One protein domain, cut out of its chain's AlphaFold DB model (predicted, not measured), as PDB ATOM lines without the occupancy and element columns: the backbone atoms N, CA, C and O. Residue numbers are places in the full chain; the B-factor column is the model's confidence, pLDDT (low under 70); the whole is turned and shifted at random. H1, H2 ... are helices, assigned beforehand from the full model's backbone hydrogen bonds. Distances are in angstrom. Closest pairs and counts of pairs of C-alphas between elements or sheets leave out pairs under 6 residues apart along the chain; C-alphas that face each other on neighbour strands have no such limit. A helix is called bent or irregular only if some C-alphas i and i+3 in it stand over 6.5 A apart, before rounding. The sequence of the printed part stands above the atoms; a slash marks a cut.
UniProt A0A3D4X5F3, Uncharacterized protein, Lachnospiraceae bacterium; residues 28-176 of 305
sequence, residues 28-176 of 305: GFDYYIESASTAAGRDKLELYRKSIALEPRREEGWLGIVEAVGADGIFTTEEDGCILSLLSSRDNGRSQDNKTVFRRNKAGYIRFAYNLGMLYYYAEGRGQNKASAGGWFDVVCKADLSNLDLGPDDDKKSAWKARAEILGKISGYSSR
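What this domain is: This is residues 28 to 176 of the 305 residues of an uncharacterized protein of Lachnospiraceae bacterium (UniProt A0A3D4X5F3). Helices H7, H6, H3, H2 and H1 stand side by side in a zigzag series across the domain, and the long, kinked H8 crosses H7 at one end. H4 and short H5 sit beside the series, with H4 near H2 and H3. The 149 printed residues include eight named helices, H1 to H8 in chain order, and no named strand: the class is all helix. The whole is compact, with a radius of gyration of the C-alphas of 15.0 A, and rounded, spanning 40 by 36 by 31 A.

Where its parts are: Find C-alpha 151 at (236.217, 184.433, 120.141); from there H8, residues 151 to 176, runs 35.6 A to C-alpha 176 at (211.449, 188.859, 95.011). It has a kink of 58 degrees near residue 158 and is irregular: C-alphas 152 and 155 are 7.6 A apart. Look next at H7, residues 130 to 142, and H6, residues 106 to 122, 24.1 A long. Then find H3, residues 60 to 70; H2, residues 41 to 54, 20.8 A long; and H1, residues 28 to 38, from C-alpha 28 at (251.900, 174.232, 104.301). H4 is residues 77 to 88 and H5 residues 98 to 102.

How they stand to each other: H8 touches H7 at a steep tilt of 47 degrees, closest at C-alphas 168 and 134, 4.2 A. H6 and H7 form a helical hairpin, closest at C-alphas 117 and 133, 4.3 A. H6 touches H3, C-alphas 112 and 63 at 5.9 A. H1, H2 and H3 make an up-and-down bundle, each running against the one before. H4 touches H5 with residues 86 to 88 alone, C-alphas 87 and 99 at 4.8 A. Every O i to N i+4 pair is within hydrogen-bond range in H2 to H6, against 6 of 7 in H1, 6 of 9 in H7 and 16 of 22 in H8.

The domain as a whole: The farthest C-alphas, Tyr 31 and Arg 176, are 44.3 A apart. The printed part has no cut and no long link. Look for pLDDT under 70 at residue 127 and residues 174 to 176.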
ATOM      1  N   GLY A  28     251.954 173.469 105.555       87.00
ATOM      2  CA  GLY A  28     251.900 174.232 104.301       87.00
ATOM      3  C   GLY A  28     250.846 175.349 104.347       87.00
ATOM      4  O   GLY A  28     251.027 176.388 103.723       87.00
ATOM      5  N   PHE A  29     249.782 175.166 105.141       91.25
ATOM      6  CA  PHE A  29     248.780 176.194 105.397       91.25
ATOM      7  C   PHE A  29     249.369 177.415 106.108       91.25
ATOM      8  O   PHE A  29     249.206 178.527 105.610       91.25
ATOM      9  N   ASP A  30     250.055 177.218 107.240       91.44
ATOM     10  CA  ASP A  30     250.574 178.324 108.061       91.44
ATOM     11  C   ASP A  30     251.585 179.160 107.273       91.44
ATOM     12  O   ASP A  30     251.518 180.388 107.292       91.44
ATOM     13  N   TYR A  31     252.430 178.497 106.475       91.69
ATOM     14  CA  TYR A  31     253.338 179.165 105.544       91.69
ATOM     15  C   TYR A  31     252.596 180.084 104.562       91.69
ATOM     16  O   TYR A  31     253.020 181.219 104.331       91.69
ATOM     17  N   TYR A  32     251.493 179.615 103.967       94.75
ATOM     18  CA  TYR A  32     250.735 180.419 103.009       94.75
ATOM     19  C   TYR A  32     250.000 181.587 103.668       94.75
ATOM     20  O   TYR A  32     249.957 182.661 103.072       94.75
ATOM     21  N   ILE A  33     249.472 181.418 104.884       94.50
ATOM     22  CA  ILE A  33     248.864 182.521 105.645       94.50
ATOM     23  C   ILE A  33     249.907 183.588 105.987       94.50
ATOM     24  O   ILE A  33     249.683 184.770 105.725       94.50
ATOM     25  N   GLU A  34     251.065 183.185 106.511       90.50
ATOM     26  CA  GLU A  34     252.146 184.111 106.853       90.50
ATOM     27  C   GLU A  34     252.658 184.845 105.608       90.50
ATOM     28  O   GLU A  34     252.722 186.074 105.592       90.50
ATOM     29  N   SER A  35     252.914 184.117 104.519       91.50
ATOM     30  CA  SER A  35     253.360 184.707 103.252       91.50
ATOM     31  C   SER A  35     252.340 185.702 102.691       91.50
ATOM     32  O   SER A  35     252.715 186.764 102.185       91.50
ATOM     33  N   ALA A  36     251.043 185.382 102.792       92.44
ATOM     34  CA  ALA A  36     249.974 186.251 102.311       92.44
ATOM     35  C   ALA A  36     249.965 187.592 103.050       92.44
ATOM     36  O   ALA A  36     249.717 188.614 102.417       92.44
ATOM     37  N   SER A  37     250.291 187.617 104.347       84.38
ATOM     38  CA  SER A  37     250.276 188.845 105.156       84.38
ATOM     39  C   SER A  37     251.192 189.945 104.595       84.38
ATOM     40  O   SER A  37     250.813 191.117 104.584       84.38
ATOM     41  N   THR A  38     252.342 189.561 104.031       86.69
ATOM     42  CA  THR A  38     253.335 190.480 103.447       86.69
ATOM     43  C   THR A  38     253.186 190.704 101.941       86.69
ATOM     44  O   THR A  38     253.808 191.607 101.386       86.69
ATOM     45  N   ALA A  39     252.376 189.889 101.262       89.00
ATOM     46  CA  ALA A  39     252.168 189.984  99.822       89.00
ATOM     47  C   ALA A  39     251.179 191.105  99.445       89.00
ATOM     48  O   ALA A  39     250.417 191.615 100.274       89.00
ATOM     49  N   ALA A  40     251.142 191.460  98.159       82.38
ATOM     50  CA  ALA A  40     250.207 192.437  97.607       82.38
ATOM     51  C   ALA A  40     249.466 191.882  96.381       82.38
ATOM     52  O   ALA A  40     249.951 190.983  95.692       82.38
ATOM     53  N   GLY A  41     248.282 192.435  96.107       76.38
ATOM     54  CA  GLY A  41     247.507 192.156  94.897       76.38
ATOM     55  C   GLY A  41     247.242 190.666  94.645       76.38
ATOM     56  O   GLY A  41     246.827 189.925  95.537       76.38
ATOM     57  N   ARG A  42     247.481 190.223  93.403       77.31
ATOM     58  CA  ARG A  42     247.186 188.849  92.952       77.31
ATOM     59  C   ARG A  42     247.971 187.779  93.705       77.31
ATOM     60  O   ARG A  42     247.420 186.708  93.950       77.31
ATOM     61  N   ASP A  43     249.202 188.074  94.109       86.69
ATOM     62  CA  ASP A  43     250.034 187.117  94.840       86.69
ATOM     63  C   ASP A  43     249.444 186.828  96.226       86.69
ATOM     64  O   ASP A  43     249.398 185.675  96.650       86.69
ATOM     65  N   LYS A  44     248.886 187.850  96.895       92.12
ATOM     66  CA  LYS A  44     248.169 187.695  98.172       92.12
ATOM     67  C   LYS A  44     246.941 186.789  98.027       92.12
ATOM     68  O   LYS A  44     246.776 185.858  98.813       92.12
ATOM     69  N   LEU A  45     246.109 187.013  97.006       92.12
ATOM     70  CA  LEU A  45     244.920 186.182  96.760       92.12
ATOM     71  C   LEU A  45     245.283 184.724  96.463       92.12
ATOM     72  O   LEU A  45     244.636 183.810  96.967       92.12
ATOM     73  N   GLU A  46     246.331 184.496  95.673       93.75
ATOM     74  CA  GLU A  46     246.778 183.146  95.334       93.75
ATOM     75  C   GLU A  46     247.320 182.388  96.554       93.75
ATOM     76  O   GLU A  46     247.077 181.190  96.701       93.75
ATOM     77  N   LEU A  47     248.002 183.078  97.471       95.25
ATOM     78  CA  LEU A  47     248.461 182.485  98.728       95.25
ATOM     79  C   LEU A  47     247.279 182.060  99.613       95.25
ATOM     80  O   LEU A  47     247.268 180.931 100.105       95.25
ATOM     81  N   TYR A  48     246.236 182.885  99.737       95.94
ATOM     82  CA  TYR A  48     245.029 182.478 100.461       95.94
ATOM     83  C   TYR A  48     244.256 181.345  99.771       95.94
ATOM     84  O   TYR A  48     243.732 180.454 100.440       95.94
ATOM     85  N   ARG A  49     244.214 181.307  98.433       95.38
ATOM     86  CA  ARG A  49     243.644 180.154  97.714       95.38
ATOM     87  C   ARG A  49     244.407 178.875  98.022       95.38
ATOM     88  O   ARG A  49     243.783 177.852  98.281       95.38
ATOM     89  N   LYS A  50     245.742 178.925  98.037       95.00
ATOM     90  CA  LYS A  50     246.581 177.770  98.384       95.00
ATOM     91  C   LYS A  50     246.364 177.314  99.824       95.00
ATOM     92  O   LYS A  50     246.319 176.109 100.063       95.00
ATOM     93  N   SER A  51     246.180 178.236 100.771       95.81
ATOM     94  CA  SER A  51     245.866 177.868 102.155       95.81
ATOM     95  C   SER A  51     244.496 177.180 102.250       95.81
ATOM     96  O   SER A  51     244.406 176.080 102.789       95.81
ATOM     97  N   ILE A  52     243.449 177.719 101.619       96.62
ATOM     98  CA  ILE A  52     242.116 177.085 101.565       96.62
ATOM     99  C   ILE A  52     242.162 175.729 100.856       96.62
ATOM    100  O   ILE A  52     241.543 174.763 101.303       96.62
ATOM    101  N   ALA A  53     242.930 175.627  99.773       95.00
ATOM    102  CA  ALA A  53     243.127 174.378  99.062       95.00
ATOM    103  C   ALA A  53     243.808 173.322  99.937       95.00
ATOM    104  O   ALA A  53     243.609 172.144  99.669       95.00
ATOM    105  N   LEU A  54     244.549 173.680 100.990       94.12
ATOM    106  CA  LEU A  54     245.090 172.731 101.970       94.12
ATOM    107  C   LEU A  54     244.092 172.437 103.098       94.12
ATOM    108  O   LEU A  54     243.695 171.283 103.261       94.12
ATOM    109  N   GLU A  55     243.633 173.469 103.810       95.25
ATOM    110  CA  GLU A  55     242.770 173.349 104.993       95.25
ATOM    111  C   GLU A  55     241.508 174.223 104.869       95.25
ATOM    112  O   GLU A  55     241.389 175.258 105.524       95.25
ATOM    113  N   PRO A  56     240.495 173.810 104.084       96.50
ATOM    114  CA  PRO A  56     239.304 174.627 103.830       96.50
ATOM    115  C   PRO A  56     238.407 174.785 105.064       96.50
ATOM    116  O   PRO A  56     237.456 175.559 105.038       96.50
ATOM    117  N   ARG A  57     238.665 174.041 106.149       96.19
ATOM    118  CA  ARG A  57     237.947 174.191 107.424       96.19
ATOM    119  C   ARG A  57     238.448 175.387 108.243       96.19
ATOM    120  O   ARG A  57     237.694 175.904 109.069       96.19
ATOM    121  N   ARG A  58     239.699 175.801 108.031       96.38
ATOM    122  CA  ARG A  58     240.322 176.949 108.693       96.38
ATOM    123  C   ARG A  58     239.865 178.238 108.022       96.38
ATOM    124  O   ARG A  58     239.786 178.313 106.801       96.38
ATOM    125  N   GLU A  59     239.486 179.221 108.824       96.38
ATOM    126  CA  GLU A  59     238.812 180.443 108.370       96.38
ATOM    127  C   GLU A  59     239.764 181.516 107.850       96.38
ATOM    128  O   GLU A  59     239.350 182.373 107.078       96.38
ATOM    129  N   GLU A  60     241.033 181.462 108.244       95.94
ATOM    130  CA  GLU A  60     242.030 182.509 108.040       95.94
ATOM    131  C   GLU A  60     242.233 182.804 106.552       95.94
ATOM    132  O   GLU A  60     242.265 183.963 106.146       95.94
ATOM    133  N   GLY A  61     242.278 181.761 105.715       96.19
ATOM    134  CA  GLY A  61     242.338 181.933 104.265       96.19
ATOM    135  C   GLY A  61     241.063 182.555 103.691       96.19
ATOM    136  O   GLY A  61     241.133 183.406 102.809       96.19
ATOM    137  N   TRP A  62     239.889 182.168 104.201       97.50
ATOM    138  CA  TRP A  62     238.599 182.676 103.717       97.50
ATOM    139  C   TRP A  62     238.396 184.145 104.065       97.50
ATOM    140  O   TRP A  62     238.012 184.932 103.202       97.50
ATOM    141  N   LEU A  63     238.671 184.512 105.317       96.19
ATOM    142  CA  LEU A  63     238.610 185.895 105.780       96.19
ATOM    143  C   LEU A  63     239.665 186.745 105.067       96.19
ATOM    144  O   LEU A  63     239.343 187.839 104.613       96.19
ATOM    145  N   GLY A  64     240.867 186.198 104.862       94.88
ATOM    146  CA  GLY A  64     241.930 186.851 104.107       94.88
ATOM    147  C   GLY A  64     241.551 187.167 102.659       94.88
ATOM    148  O   GLY A  64     241.880 188.243 102.168       94.88
ATOM    149  N   ILE A  65     240.815 186.280 101.971       95.19
ATOM    150  CA  ILE A  65     240.294 186.575 100.625       95.19
ATOM    151  C   ILE A  65     239.280 187.711 100.658       95.19
ATOM    152  O   ILE A  65     239.391 188.624  99.846       95.19
ATOM    153  N   VAL A  66     238.300 187.663 101.566       95.19
ATOM    154  CA  VAL A  66     237.256 188.699 101.638       95.19
ATOM    155  C   VAL A  66     237.871 190.066 101.947       95.19
ATOM    156  O   VAL A  66     237.517 191.050 101.304       95.19
ATOM    157  N   GLU A  67     238.830 190.115 102.872       92.50
ATOM    158  CA  GLU A  67     239.581 191.330 103.198       92.50
ATOM    159  C   GLU A  67     240.397 191.832 102.000       92.50
ATOM    160  O   GLU A  67     240.330 193.007 101.656       92.50
ATOM    161  N   ALA A  68     241.144 190.946 101.332       91.88
ATOM    162  CA  ALA A  68     242.002 191.327 100.212       91.88
ATOM    163  C   ALA A  68     241.211 191.831  98.998       91.88
ATOM    164  O   ALA A  68     241.643 192.785  98.360       91.88
ATOM    165  N   VAL A  69     240.067 191.209  98.698       91.38
ATOM    166  CA  VAL A  69     239.152 191.635  97.627       91.38
ATOM    167  C   VAL A  69     238.477 192.961  97.970       91.38
ATOM    168  O   VAL A  69     238.290 193.804  97.110       91.38
ATOM    169  N   GLY A  70     238.104 193.175  99.231       88.31
ATOM    170  CA  GLY A  70     237.452 194.416  99.639       88.31
ATOM    171  C   GLY A  70     238.397 195.599  99.866       88.31
ATOM    172  O   GLY A  70     237.921 196.698 100.150       88.31
ATOM    173  N   ALA A  71     239.714 195.394  99.783       89.00
ATOM    174  CA  ALA A  71     240.716 196.347 100.254       89.00
ATOM    175  C   ALA A  71     240.698 197.697  99.517       89.00
ATOM    176  O   ALA A  71     241.015 198.723 100.119       89.00
ATOM    177  N   ASP A  72     240.336 197.712  98.234       87.81
ATOM    178  CA  ASP A  72     240.219 198.934  97.430       87.81
ATOM    179  C   ASP A  72     238.781 199.487  97.368       87.81
ATOM    180  O   ASP A  72     238.545 200.537  96.771       87.81
ATOM    181  N   GLY A  73     237.828 198.811  98.018       86.25
ATOM    182  CA  GLY A  73     236.408 199.153  98.009       86.25
ATOM    183  C   GLY A  73     235.666 198.795  96.717       86.25
ATOM    184  O   GLY A  73     234.470 199.079  96.628       86.25
ATOM    185  N   ILE A  74     236.326 198.167  95.738       89.69
ATOM    186  CA  ILE A  74     235.761 197.820  94.434       89.69
ATOM    187  C   ILE A  74     235.693 196.302  94.309       89.69
ATOM    188  O   ILE A  74     236.679 195.634  94.040       89.69
ATOM    189  N   PHE A  75     234.489 195.749  94.410       91.62
ATOM    190  CA  PHE A  75     234.266 194.332  94.191       91.62
ATOM    191  C   PHE A  75     233.944 194.057  92.721       91.62
ATOM    192  O   PHE A  75     232.926 194.500  92.175       91.62
ATOM    193  N   THR A  76     234.826 193.319  92.057       92.75
ATOM    194  CA  THR A  76     234.738 193.016  90.624       92.75
ATOM    195  C   THR A  76     234.032 191.688  90.339       92.75
ATOM    196  O   THR A  76     233.883 190.825  91.205       92.75
ATOM    197  N   THR A  77     233.588 191.493  89.092       91.38
ATOM    198  CA  THR A  77     232.988 190.220  88.656       91.38
ATOM    199  C   THR A  77     234.017 189.085  88.663       91.38
ATOM    200  O   THR A  77     233.679 187.934  88.932       91.38
ATOM    201  N   GLU A  78     235.286 189.394  88.399       92.12
ATOM    202  CA  GLU A  78     236.394 188.444  88.460       92.12
ATOM    203  C   GLU A  78     236.630 187.940  89.890       92.12
ATOM    204  O   GLU A  78     236.875 186.749  90.100       92.12
ATOM    205  N   GLU A  79     236.531 188.825  90.881       93.81
ATOM    206  CA  GLU A  79     236.670 188.468  92.293       93.81
ATOM    207  C   GLU A  79     235.463 187.686  92.811       93.81
ATOM    208  O   GLU A  79     235.645 186.695  93.521       93.81
ATOM    209  N   ASP A  80     234.248 188.059  92.400       94.06
ATOM    210  CA  ASP A  80     233.033 187.281  92.662       94.06
ATOM    211  C   ASP A  80     233.179 185.852  92.119       94.06
ATOM    212  O   ASP A  80     233.096 184.870  92.865       94.06
ATOM    213  N   GLY A  81     233.531 185.725  90.835       93.62
ATOM    214  CA  GLY A  81     233.784 184.438  90.193       93.62
ATOM    215  C   GLY A  81     234.890 183.633  90.882       93.62
ATOM    216  O   GLY A  81     234.769 182.415  91.028       93.62
ATOM    217  N   CYS A  82     235.943 184.295  91.365       93.12
ATOM    218  CA  CYS A  82     236.998 183.666  92.157       93.12
ATOM    219  C   CYS A  82     236.457 183.070  93.464       93.12
ATOM    220  O   CYS A  82     236.723 181.901  93.753       93.12
ATOM    221  N   ILE A  83     235.720 183.851  94.258       95.56
ATOM    222  CA  ILE A  83     235.168 183.398  95.542       95.56
ATOM    223  C   ILE A  83     234.203 182.229  95.314       95.56
ATOM    224  O   ILE A  83     234.291 181.209  96.003       95.56
ATOM    225  N   LEU A  84     233.316 182.335  94.321       95.62
ATOM    226  CA  LEU A  84     232.358 181.279  93.982       95.62
ATOM    227  C   LEU A  84     233.052 179.996  93.512       95.62
ATOM    228  O   LEU A  84     232.709 178.906  93.983       95.62
ATOM    229  N   SER A  85     234.059 180.122  92.645       95.56
ATOM    230  CA  SER A  85     234.890 179.001  92.203       95.56
ATOM    231  C   SER A  85     235.528 178.300  93.400       95.56
ATOM    232  O   SER A  85     235.364 177.091  93.571       95.56
ATOM    233  N   LEU A  86     236.139 179.064  94.307       96.44
ATOM    234  CA  LEU A  86     236.814 178.522  95.478       96.44
ATOM    235  C   LEU A  86     235.863 177.815  96.446       96.44
ATOM    236  O   LEU A  86     236.204 176.752  96.961       96.44
ATOM    237  N   LEU A  87     234.662 178.357  96.663       97.38
ATOM    238  CA  LEU A  87     233.613 177.716  97.462       97.38
ATOM    239  C   LEU A  87     233.169 176.376  96.860       97.38
ATOM    240  O   LEU A  87     232.910 175.430  97.605       97.38
ATOM    241  N   SER A  88     233.070 176.303  95.532       97.44
ATOM    242  CA  SER A  88     232.641 175.104  94.801       97.44
ATOM    243  C   SER A  88     233.758 174.083  94.560       97.44
ATOM    244  O   SER A  88     233.470 172.935  94.210       97.44
ATOM    245  N   SER A  89     235.020 174.483  94.749       96.75
ATOM    246  CA  SER A  89     236.167 173.642  94.428       96.75
ATOM    247  C   SER A  89     236.257 172.413  95.328       96.75
ATOM    248  O   SER A  89     235.838 172.407  96.487       96.75
ATOM    249  N   ARG A  90     236.850 171.363  94.763       95.69
ATOM    250  CA  ARG A  90     237.187 170.091  95.407       95.69
ATOM    251  C   ARG A  90     238.695 169.876  95.335       95.69
ATOM    252  O   ARG A  90     239.163 168.851  94.836       95.69
ATOM    253  N   ASP A  91     239.448 170.886  95.772       87.62
ATOM    254  CA  ASP A  91     240.908 170.891  95.661       87.62
ATOM    255  C   ASP A  91     241.515 169.628  96.272       87.62
ATOM    256  O   ASP A  91     240.976 169.049  97.219       87.62
ATOM    257  N   ASN A  92     242.650 169.199  95.718       87.38
ATOM    258  CA  ASN A  92     243.380 168.019  96.181       87.38
ATOM    259  C   ASN A  92     242.543 166.723  96.176       87.38
ATOM    260  O   ASN A  92     242.756 165.832  96.995       87.38
ATOM    261  N   GLY A  93     241.589 166.609  95.242       86.06
ATOM    262  CA  GLY A  93     240.817 165.384  95.009       86.06
ATOM    263  C   GLY A  93     239.758 165.086  96.074       86.06
ATOM    264  O   GLY A  93     239.367 163.931  96.240       86.06
ATOM    265  N   ARG A  94     239.292 166.099  96.818       89.69
ATOM    266  CA  ARG A  94     238.267 165.916  97.861       89.69
ATOM    267  C   ARG A  94     236.925 165.453  97.294       89.69
ATOM    268  O   ARG A  94     236.508 165.835  96.206       89.69
ATOM    269  N   SER A  95     236.185 164.692  98.099       94.31
ATOM    270  CA  SER A  95     234.823 164.249  97.768       94.31
ATOM    271  C   SER A  95     233.761 165.338  97.950       94.31
ATOM    272  O   SER A  95     232.733 165.323  97.276       94.31
ATOM    273  N   GLN A  96     233.994 166.284  98.860       96.69
ATOM    274  CA  GLN A  96     233.087 167.390  99.164       96.69
ATOM    275  C   GLN A  96     233.703 168.713  98.726       96.69
ATOM    276  O   GLN A  96     234.922 168.873  98.778       96.69
ATOM    277  N   ASP A  97     232.850 169.652  98.315       97.75
ATOM    278  CA  ASP A  97     233.296 171.011  98.021       97.75
ATOM    279  C   ASP A  97     233.787 171.740  99.280       97.75
ATOM    280  O   ASP A  97     233.421 171.419 100.420       97.75
ATOM    281  N   ASN A  98     234.633 172.739  99.054       97.56
ATOM    282  CA  ASN A  98     235.241 173.552 100.094       97.56
ATOM    283  C   ASN A  98     234.187 174.209 100.999       97.56
ATOM    284  O   ASN A  98     234.351 174.203 102.218       97.56
ATOM    285  N   LYS A  99     233.064 174.694 100.448       97.75
ATOM    286  CA  LYS A  99     231.951 175.275 101.224       97.75
ATOM    287  C   LYS A  99     231.375 174.284 102.238       97.75
ATOM    288  O   LYS A  99     231.099 174.646 103.383       97.75
ATOM    289  N   THR A 100     231.177 173.034 101.836       97.81
ATOM    290  CA  THR A 100     230.634 171.968 102.683       97.81
ATOM    291  C   THR A 100     231.608 171.591 103.792       97.81
ATOM    292  O   THR A 100     231.186 171.384 104.932       97.81
ATOM    293  N   VAL A 101     232.909 171.553 103.494       97.88
ATOM    294  CA  VAL A 101     233.938 171.322 104.515       97.88
ATOM    295  C   VAL A 101     234.025 172.507 105.481       97.88
ATOM    296  O   VAL A 101     234.037 172.294 106.696       97.88
ATOM    297  N   PHE A 102     234.009 173.740 104.969       98.12
ATOM    298  CA  PHE A 102     234.152 174.956 105.768       98.12
ATOM    299  C   PHE A 102     233.014 175.139 106.776       98.12
ATOM    300  O   PHE A 102     233.265 175.465 107.932       98.12
ATOM    301  N   ARG A 103     231.772 174.791 106.411       97.44
ATOM    302  CA  ARG A 103     230.600 174.821 107.315       97.44
ATOM    303  C   ARG A 103     230.761 174.014 108.610       97.44
ATOM    304  O   ARG A 103     230.013 174.232 109.560       97.44
ATOM    305  N   ARG A 104     231.718 173.081 108.673       96.62
ATOM    306  CA  ARG A 104     232.058 172.342 109.904       96.62
ATOM    307  C   ARG A 104     232.807 173.197 110.931       96.62
ATOM    308  O   ARG A 104     232.919 172.784 112.085       96.62
ATOM    309  N   ASN A 105     233.347 174.344 110.526       97.38
ATOM    310  CA  ASN A 105     233.737 175.439 111.405       97.38
ATOM    311  C   ASN A 105     232.590 176.462 111.418       97.38
ATOM    312  O   ASN A 105     232.525 177.351 110.573       97.38
ATOM    313  N   LYS A 106     231.645 176.301 112.353       96.81
ATOM    314  CA  LYS A 106     230.441 177.144 112.411       96.81
ATOM    315  C   LYS A 106     230.787 178.620 112.627       96.81
ATOM    316  O   LYS A 106     230.271 179.459 111.898       96.81
ATOM    317  N   ALA A 107     231.666 178.907 113.587       96.25
ATOM    318  CA  ALA A 107     232.098 180.264 113.914       96.25
ATOM    319  C   ALA A 107     232.750 180.943 112.705       96.25
ATOM    320  O   ALA A 107     232.267 181.977 112.248       96.25
ATOM    321  N   GLY A 108     233.751 180.294 112.106       96.81
ATOM    322  CA  GLY A 108     234.438 180.819 110.929       96.81
ATOM    323  C   GLY A 108     233.527 181.015 109.730       96.81
ATOM    324  O   GLY A 108     233.595 182.046 109.063       96.81
ATOM    325  N   TYR A 109     232.617 180.071 109.480       97.75
ATOM    326  CA  TYR A 109     231.663 180.195 108.383       97.75
ATOM    327  C   TYR A 109     230.686 181.361 108.586       97.75
ATOM    328  O   TYR A 109     230.331 182.027 107.617       97.75
ATOM    329  N   ILE A 110     230.279 181.640 109.828       97.44
ATOM    330  CA  ILE A 110     229.423 182.786 110.160       97.44
ATOM    331  C   ILE A 110     230.185 184.104 110.007       97.44
ATOM    332  O   ILE A 110     229.652 185.012 109.372       97.44
ATOM    333  N   ARG A 111     231.433 184.202 110.493       97.19
ATOM    334  CA  ARG A 111     232.283 185.389 110.260       97.19
ATOM    335  C   ARG A 111     232.476 185.636 108.767       97.19
ATOM    336  O   ARG A 111     232.332 186.764 108.301       97.19
ATOM    337  N   PHE A 112     232.757 184.583 108.003       97.62
ATOM    338  CA  PHE A 112     232.891 184.668 106.553       97.62
ATOM    339  C   PHE A 112     231.591 185.124 105.887       97.62
ATOM    340  O   PHE A 112     231.619 186.054 105.089       97.62
ATOM    341  N   ALA A 113     230.452 184.516 106.227       98.00
ATOM    342  CA  ALA A 113     229.161 184.876 105.651       98.00
ATOM    343  C   ALA A 113     228.778 186.328 105.967       98.00
ATOM    344  O   ALA A 113     228.329 187.046 105.078       98.00
ATOM    345  N   TYR A 114     229.009 186.783 107.199       96.81
ATOM    346  CA  TYR A 114     228.788 188.173 107.581       96.81
ATOM    347  C   TYR A 114     229.647 189.133 106.745       96.81
ATOM    348  O   TYR A 114     229.111 190.039 106.106       96.81
ATOM    349  N   ASN A 115     230.965 188.908 106.684       96.00
ATOM    350  CA  ASN A 115     231.882 189.787 105.950       96.00
ATOM    351  C   ASN A 115     231.639 189.759 104.434       96.00
ATOM    352  O   ASN A 115     231.660 190.803 103.785       96.00
ATOM    353  N   LEU A 116     231.340 188.592 103.863       96.12
ATOM    354  CA  LEU A 116     231.013 188.475 102.446       96.12
ATOM    355  C   LEU A 116     229.665 189.139 102.120       96.12
ATOM    356  O   LEU A 116     229.553 189.820 101.105       96.12
ATOM    357  N   GLY A 117     228.661 189.012 102.993       95.94
ATOM    358  CA  GLY A 117     227.395 189.739 102.866       95.94
ATOM    359  C   GLY A 117     227.599 191.255 102.861       95.94
ATOM    360  O   GLY A 117     227.056 191.949 102.002       95.94
ATOM    361  N   MET A 118     228.452 191.762 103.757       93.69
ATOM    362  CA  MET A 118     228.851 193.172 103.781       93.69
ATOM    363  C   MET A 118     229.548 193.595 102.484       93.69
ATOM    364  O   MET A 118     229.188 194.631 101.926       93.69
ATOM    365  N   LEU A 119     230.476 192.784 101.966       93.31
ATOM    366  CA  LEU A 119     231.169 193.047 100.703       93.31
ATOM    367  C   LEU A 119     230.182 193.157  99.528       93.31
ATOM    368  O   LEU A 119     230.169 194.173  98.839       93.31
ATOM    369  N   TYR A 120     229.285 192.177  99.351       93.06
ATOM    370  CA  TYR A 120     228.256 192.222  98.300       93.06
ATOM    371  C   TYR A 120     227.285 193.398  98.442       93.06
ATOM    372  O   TYR A 120     226.684 193.802  97.445       93.06
ATOM    373  N   TYR A 121     227.062 193.892  99.663       90.69
ATOM    374  CA  TYR A 121     226.117 194.976  99.915       90.69
ATOM    375  C   TYR A 121     226.740 196.355  99.685       90.69
ATOM    376  O   TYR A 121     226.085 197.220  99.104       90.69
ATOM    377  N   TYR A 122     227.976 196.569 100.139       87.81
ATOM    378  CA  TYR A 122     228.578 197.901 100.244       87.81
ATOM    379  C   TYR A 122     229.653 198.216  99.214       87.81
ATOM    380  O   TYR A 122     229.836 199.395  98.925       87.81
ATOM    381  N   ALA A 123     230.367 197.216  98.694       86.38
ATOM    382  CA  ALA A 123     231.432 197.488  97.742       86.38
ATOM    383  C   ALA A 123     230.871 198.086  96.450       86.38
ATOM    384  O   ALA A 123     229.769 197.743  96.012       86.38
ATOM    385  N   GLU A 124     231.646 198.975  95.841       81.69
ATOM    386  CA  GLU A 124     231.362 199.474  94.504       81.69
ATOM    387  C   GLU A 124     231.776 198.433  93.455       81.69
ATOM    388  O   GLU A 124     232.408 197.426  93.760       81.69
ATOM    389  N   GLY A 125     231.437 198.669  92.190       79.75
ATOM    390  CA  GLY A 125     231.831 197.786  91.093       79.75
ATOM    391  C   GLY A 125     230.772 196.754  90.705       79.75
ATOM    392  O   GLY A 125     229.643 196.742  91.189       79.75
ATOM    393  N   ARG A 126     231.123 195.920  89.721       79.50
ATOM    394  CA  ARG A 126     230.182 195.004  89.047       79.50
ATOM    395  C   ARG A 126     230.029 193.644  89.732       79.50
ATOM    396  O   ARG A 126     229.175 192.865  89.319       79.50
ATOM    397  N   GLY A 127     230.852 193.351  90.734       57.59
ATOM    398  CA  GLY A 127     230.699 192.196  91.621       57.59
ATOM    399  C   GLY A 127     229.672 192.437  92.731       57.59
ATOM    400  O   GLY A 127     229.146 191.478  93.296       57.59
ATOM    401  N   GLN A 128     229.325 193.700  93.018       75.12
ATOM    402  CA  GLN A 128     228.259 194.033  93.959       75.12
ATOM    403  C   GLN A 128     226.936 193.400  93.517       75.12
ATOM    404  O   GLN A 128     226.494 193.533  92.373       75.12
ATOM    405  N   ASN A 129     226.263 192.735  94.451       82.19
ATOM    406  CA  ASN A 129     224.956 192.154  94.206       82.19
ATOM    407  C   ASN A 129     224.178 192.089  95.518       82.19
ATOM    408  O   ASN A 129     224.347 191.171  96.323       82.19
ATOM    409  N   LYS A 130     223.272 193.054  95.711       83.38
ATOM    410  CA  LYS A 130     222.433 193.111  96.912       83.38
ATOM    411  C   LYS A 130     221.617 191.832  97.099       83.38
ATOM    412  O   LYS A 130     221.473 191.402  98.234       83.38
ATOM    413  N   ALA A 131     221.148 191.172  96.037       84.50
ATOM    414  CA  ALA A 131     220.431 189.904  96.181       84.50
ATOM    415  C   ALA A 131     221.343 188.791  96.729       84.50
ATOM    416  O   ALA A 131     220.942 188.061  97.638       84.50
ATOM    417  N   SER A 132     222.591 188.709  96.249       88.94
ATOM    418  CA  SER A 132     223.595 187.778  96.785       88.94
ATOM    419  C   SER A 132     223.927 188.066  98.248       88.94
ATOM    420  O   SER A 132     224.042 187.125  99.034       88.94
ATOM    421  N   ALA A 133     224.011 189.342  98.645       92.88
ATOM    422  CA  ALA A 133     224.216 189.725 100.045       92.88
ATOM    423  C   ALA A 133     223.138 189.125 100.964       92.88
ATOM    424  O   ALA A 133     223.460 188.594 102.026       92.88
ATOM    425  N   GLY A 134     221.873 189.122 100.524       92.12
ATOM    426  CA  GLY A 134     220.754 188.554 101.283       92.12
ATOM    427  C   GLY A 134     220.944 187.076 101.629       92.12
ATOM    428  O   GLY A 134     220.690 186.674 102.761       92.12
ATOM    429  N   GLY A 135     221.463 186.275 100.693       92.31
ATOM    430  CA  GLY A 135     221.752 184.859 100.939       92.31
ATOM    431  C   GLY A 135     222.865 184.630 101.966       92.31
ATOM    432  O   GLY A 135     222.823 183.655 102.714       92.31
ATOM    433  N   TRP A 136     223.849 185.527 102.033       96.19
ATOM    434  CA  TRP A 136     224.927 185.459 103.020       96.19
ATOM    435  C   TRP A 136     224.487 185.959 104.397       96.19
ATOM    436  O   TRP A 136     224.787 185.313 105.400       96.19
ATOM    437  N   PHE A 137     223.700 187.034 104.458       96.25
ATOM    438  CA  PHE A 137     223.096 187.492 105.708       96.25
ATOM    439  C   PHE A 137     222.111 186.467 106.291       96.25
ATOM    440  O   PHE A 137     222.103 186.261 107.501       96.25
ATOM    441  N   ASP A 138     221.367 185.735 105.454       95.19
ATOM    442  CA  ASP A 138     220.473 184.654 105.894       95.19
ATOM    443  C   ASP A 138     221.207 183.551 106.684       95.19
ATOM    444  O   ASP A 138     220.655 182.999 107.637       95.19
ATOM    445  N   VAL A 139     222.482 183.279 106.370       96.25
ATOM    446  CA  VAL A 139     223.321 182.355 107.159       96.25
ATOM    447  C   VAL A 139     223.483 182.855 108.598       96.25
ATOM    448  O   VAL A 139     223.357 182.071 109.537       96.25
ATOM    449  N   VAL A 140     223.726 184.155 108.779       96.75
ATOM    450  CA  VAL A 140     223.869 184.795 110.098       96.75
ATOM    451  C   VAL A 140     222.515 184.837 110.821       96.75
ATOM    452  O   VAL A 140     222.420 184.506 112.005       96.75
ATOM    453  N   CYS A 141     221.434 185.157 110.106       94.44
ATOM    454  CA  CYS A 141     220.071 185.200 110.644       94.44
ATOM    455  C   CYS A 141     219.553 183.825 111.098       94.44
ATOM    456  O   CYS A 141     218.812 183.741 112.074       94.44
ATOM    457  N   LYS A 142     219.979 182.730 110.468       94.88
ATOM    458  CA  LYS A 142     219.593 181.365 110.876       94.88
ATOM    459  C   LYS A 142     220.515 180.744 111.918       94.88
ATOM    460  O   LYS A 142     220.161 179.729 112.514       94.88
ATOM    461  N   ALA A 143     221.690 181.324 112.143       94.25
ATOM    462  CA  ALA A 143     222.607 180.841 113.159       94.25
ATOM    463  C   ALA A 143     222.083 181.119 114.577       94.25
ATOM    464  O   ALA A 143     221.664 182.239 114.890       94.25
ATOM    465  N   ASP A 144     222.178 180.109 115.445       93.75
ATOM    466  CA  ASP A 144     222.111 180.305 116.891       93.75
ATOM    467  C   ASP A 144     223.459 180.857 117.373       93.75
ATOM    468  O   ASP A 144     224.428 180.115 117.547       93.75
ATOM    469  N   LEU A 145     223.529 182.181 117.525       92.06
ATOM    470  CA  LEU A 145     224.730 182.873 117.994       92.06
ATOM    471  C   LEU A 145     224.862 182.851 119.521       92.06
ATOM    472  O   LEU A 145     225.952 183.114 120.024       92.06
ATOM    473  N   SER A 146     223.788 182.538 120.258       88.56
ATOM    474  CA  SER A 146     223.763 182.662 121.722       88.56
ATOM    475  C   SER A 146     224.797 181.760 122.400       88.56
ATOM    476  O   SER A 146     225.467 182.183 123.337       88.56
ATOM    477  N   ASN A 147     224.992 180.558 121.853       87.44
ATOM    478  CA  ASN A 147     225.894 179.537 122.389       87.44
ATOM    479  C   ASN A 147     227.167 179.337 121.548       87.44
ATOM    480  O   ASN A 147     227.929 178.401 121.789       87.44
ATOM    481  N   LEU A 148     227.376 180.152 120.512       93.19
ATOM    482  CA  LEU A 148     228.483 179.969 119.579       93.19
ATOM    483  C   LEU A 148     229.683 180.817 119.991       93.19
ATOM    484  O   LEU A 148     229.570 182.031 120.007       93.19
ATOM    485  N   ASP A 149     230.834 180.206 120.243       93.31
ATOM    486  CA  ASP A 149     232.081 180.941 120.481       93.31
ATOM    487  C   ASP A 149     232.609 181.559 119.169       93.31
ATOM    488  O   ASP A 149     233.069 180.856 118.265       93.31
ATOM    489  N   LEU A 150     232.490 182.880 119.050       90.38
ATOM    490  CA  LEU A 150     233.084 183.713 118.007       90.38
ATOM    491  C   LEU A 150     234.416 184.333 118.459       90.38
ATOM    492  O   LEU A 150     235.019 185.089 117.689       90.38
ATOM    493  N   GLY A 151     234.935 183.972 119.631       90.19
ATOM    494  CA  GLY A 151     236.217 184.433 120.141       90.19
ATOM    495  C   GLY A 151     236.257 185.962 120.253       90.19
ATOM    496  O   GLY A 151     235.416 186.533 120.943       90.19
ATOM    497  N   PRO A 152     237.186 186.659 119.570       87.12
ATOM    498  CA  PRO A 152     237.297 188.120 119.646       87.12
ATOM    499  C   PRO A 152     236.073 188.909 119.157       87.12
ATOM    500  O   PRO A 152     236.018 190.111 119.388       87.12
ATOM    501  N   ASP A 153     235.133 188.269 118.454       90.62
ATOM    502  CA  ASP A 153     233.917 188.904 117.924       90.62
ATOM    503  C   ASP A 153     232.657 188.573 118.749       90.62
ATOM    504  O   ASP A 153     231.534 188.819 118.301       90.62
ATOM    505  N   ASP A 154     232.807 187.982 119.939       89.38
ATOM    506  CA  ASP A 154     231.676 187.571 120.778       89.38
ATOM    507  C   ASP A 154     230.769 188.735 121.195       89.38
ATOM    508  O   ASP A 154     229.545 188.596 121.228       89.38
ATOM    509  N   ASP A 155     231.353 189.904 121.445       89.62
ATOM    510  CA  ASP A 155     230.646 191.147 121.756       89.62
ATOM    511  C   ASP A 155     229.848 191.693 120.556       89.62
ATOM    512  O   ASP A 155     228.856 192.405 120.730       89.62
ATOM    513  N   LYS A 156     230.213 191.307 119.329       89.56
ATOM    514  CA  LYS A 156     229.581 191.781 118.088       89.56
ATOM    515  C   LYS A 156     228.351 190.981 117.679       89.56
ATOM    516  O   LYS A 156     227.642 191.410 116.769       89.56
ATOM    517  N   LYS A 157     228.048 189.851 118.329       91.88
ATOM    518  CA  LYS A 157     226.939 188.946 117.957       91.88
ATOM    519  C   LYS A 157     225.609 189.669 117.759       91.88
ATOM    520  O   LYS A 157     224.946 189.454 116.747       91.88
ATOM    521  N   SER A 158     225.232 190.528 118.711       90.44
ATOM    522  CA  SER A 158     223.973 191.282 118.652       90.44
ATOM    523  C   SER A 158     223.953 192.246 117.466       90.44
ATOM    524  O   SER A 158     223.014 192.230 116.671       90.44
ATOM    525  N   ALA A 159     225.027 193.020 117.291       90.12
ATOM    526  CA  ALA A 159     225.160 193.978 116.200       90.12
ATOM    527  C   ALA A 159     225.174 193.289 114.826       90.12
ATOM    528  O   ALA A 159     224.479 193.711 113.903       90.12
ATOM    529  N   TRP A 160     225.911 192.184 114.686       93.56
ATOM    530  CA  TRP A 160     225.963 191.403 113.449       93.56
ATOM    531  C   TRP A 160     224.614 190.791 113.101       93.56
ATOM    532  O   TRP A 160     224.226 190.807 111.934       93.56
ATOM    533  N   LYS A 161     223.893 190.274 114.103       93.56
ATOM    534  CA  LYS A 161     222.552 189.727 113.916       93.56
ATOM    535  C   LYS A 161     221.589 190.803 113.429       93.56
ATOM    536  O   LYS A 161     220.973 190.620 112.386       93.56
ATOM    537  N   ALA A 162     221.542 191.937 114.125       91.31
ATOM    538  CA  ALA A 162     220.690 193.061 113.766       91.31
ATOM    539  C   ALA A 162     220.982 193.586 112.353       91.31
ATOM    540  O   ALA A 162     220.074 193.760 111.538       91.31
ATOM    541  N   ARG A 163     222.264 193.772 112.020       93.81
ATOM    542  CA  ARG A 163     222.677 194.220 110.689       93.81
ATOM    543  C   ARG A 163     222.316 193.207 109.607       93.81
ATOM    544  O   ARG A 163     221.816 193.602 108.557       93.81
ATOM    545  N   ALA A 164     222.542 191.917 109.850       94.94
ATOM    546  CA  ALA A 164     222.180 190.865 108.907       94.94
ATOM    547  C   ALA A 164     220.659 190.766 108.710       94.94
ATOM    548  O   ALA A 164     220.208 190.564 107.585       94.94
ATOM    549  N   GLU A 165     219.863 190.959 109.761       93.81
ATOM    550  CA  GLU A 165     218.401 190.987 109.672       93.81
ATOM    551  C   GLU A 165     217.928 192.155 108.805       93.81
ATOM    552  O   GLU A 165     217.197 191.944 107.839       93.81
ATOM    553  N   ILE A 166     218.416 193.368 109.074       92.12
ATOM    554  CA  ILE A 166     218.027 194.570 108.328       92.12
ATOM    555  C   ILE A 166     218.482 194.481 106.871       92.12
ATOM    556  O   ILE A 166     217.663 194.530 105.952       92.12
ATOM    557  N   LEU A 167     219.786 194.318 106.637       92.50
ATOM    558  CA  LEU A 167     220.333 194.326 105.281       92.50
ATOM    559  C   LEU A 167     219.880 193.096 104.494       92.50
ATOM    560  O   LEU A 167     219.589 193.209 103.308       92.50
ATOM    561  N   GLY A 168     219.753 191.939 105.149       92.19
ATOM    562  CA  GLY A 168     219.256 190.712 104.538       92.19
ATOM    563  C   GLY A 168     217.811 190.828 104.061       92.19
ATOM    564  O   GLY A 168     217.508 190.380 102.952       92.19
ATOM    565  N   LYS A 169     216.932 191.477 104.837       89.88
ATOM    566  CA  LYS A 169     215.549 191.752 104.420       89.88
ATOM    567  C   LYS A 169     215.507 192.695 103.216       89.88
ATOM    568  O   LYS A 169     214.930 192.320 102.196       89.88
ATOM    569  N   ILE A 170     216.197 193.837 103.277       88.94
ATOM    570  CA  ILE A 170     216.286 194.808 102.164       88.94
ATOM    571  C   ILE A 170     216.780 194.123 100.874       88.94
ATOM    572  O   ILE A 170     216.188 194.234  99.793       88.94
ATOM    573  N   SER A 171     217.853 193.342 101.002       87.38
ATOM    574  CA  SER A 171     218.452 192.556  99.926       87.38
ATOM    575  C   SER A 171     217.510 191.505  99.338       87.38
ATOM    576  O   SER A 171     217.409 191.367  98.115       87.38
ATOM    577  N   GLY A 172     216.824 190.747 100.195       80.94
ATOM    578  CA  GLY A 172     215.936 189.664  99.787       80.94
ATOM    579  C   GLY A 172     214.731 190.172  98.997       80.94
ATOM    580  O   GLY A 172     214.404 189.613  97.945       80.94
ATOM    581  N   TYR A 173     214.114 191.262  99.447       77.88
ATOM    582  CA  TYR A 173     212.913 191.815  98.822       77.88
ATOM    583  C   TYR A 173     213.161 192.437  97.454       77.88
ATOM    584  O   TYR A 173     212.395 192.163  96.529       77.88
ATOM    585  N   SER A 174     214.278 193.148  97.276       67.69
ATOM    586  CA  SER A 174     214.695 193.687  95.969       67.69
ATOM    587  C   SER A 174     214.716 192.621  94.861       67.69
ATOM    588  O   SER A 174     214.514 192.916  93.686       67.69
ATOM    589  N   SER A 175     214.941 191.357  95.231       67.62
ATOM    590  CA  SER A 175     215.005 190.239  94.290       67.62
ATOM    591  C   SER A 175     213.676 189.504  94.064       67.62
ATOM    592  O   SER A 175     213.580 188.760  93.083       67.62
ATOM    593  N   ARG A 176     212.665 189.699  94.926       68.62
ATOM    594  CA  ARG A 176     211.449 188.859  95.011       68.62
ATOM    595  C   ARG A 176     210.127 189.621  94.921       68.62
ATOM    596  O   ARG A 176     209.138 189.029  94.497       68.62
TER     597      ARG A 176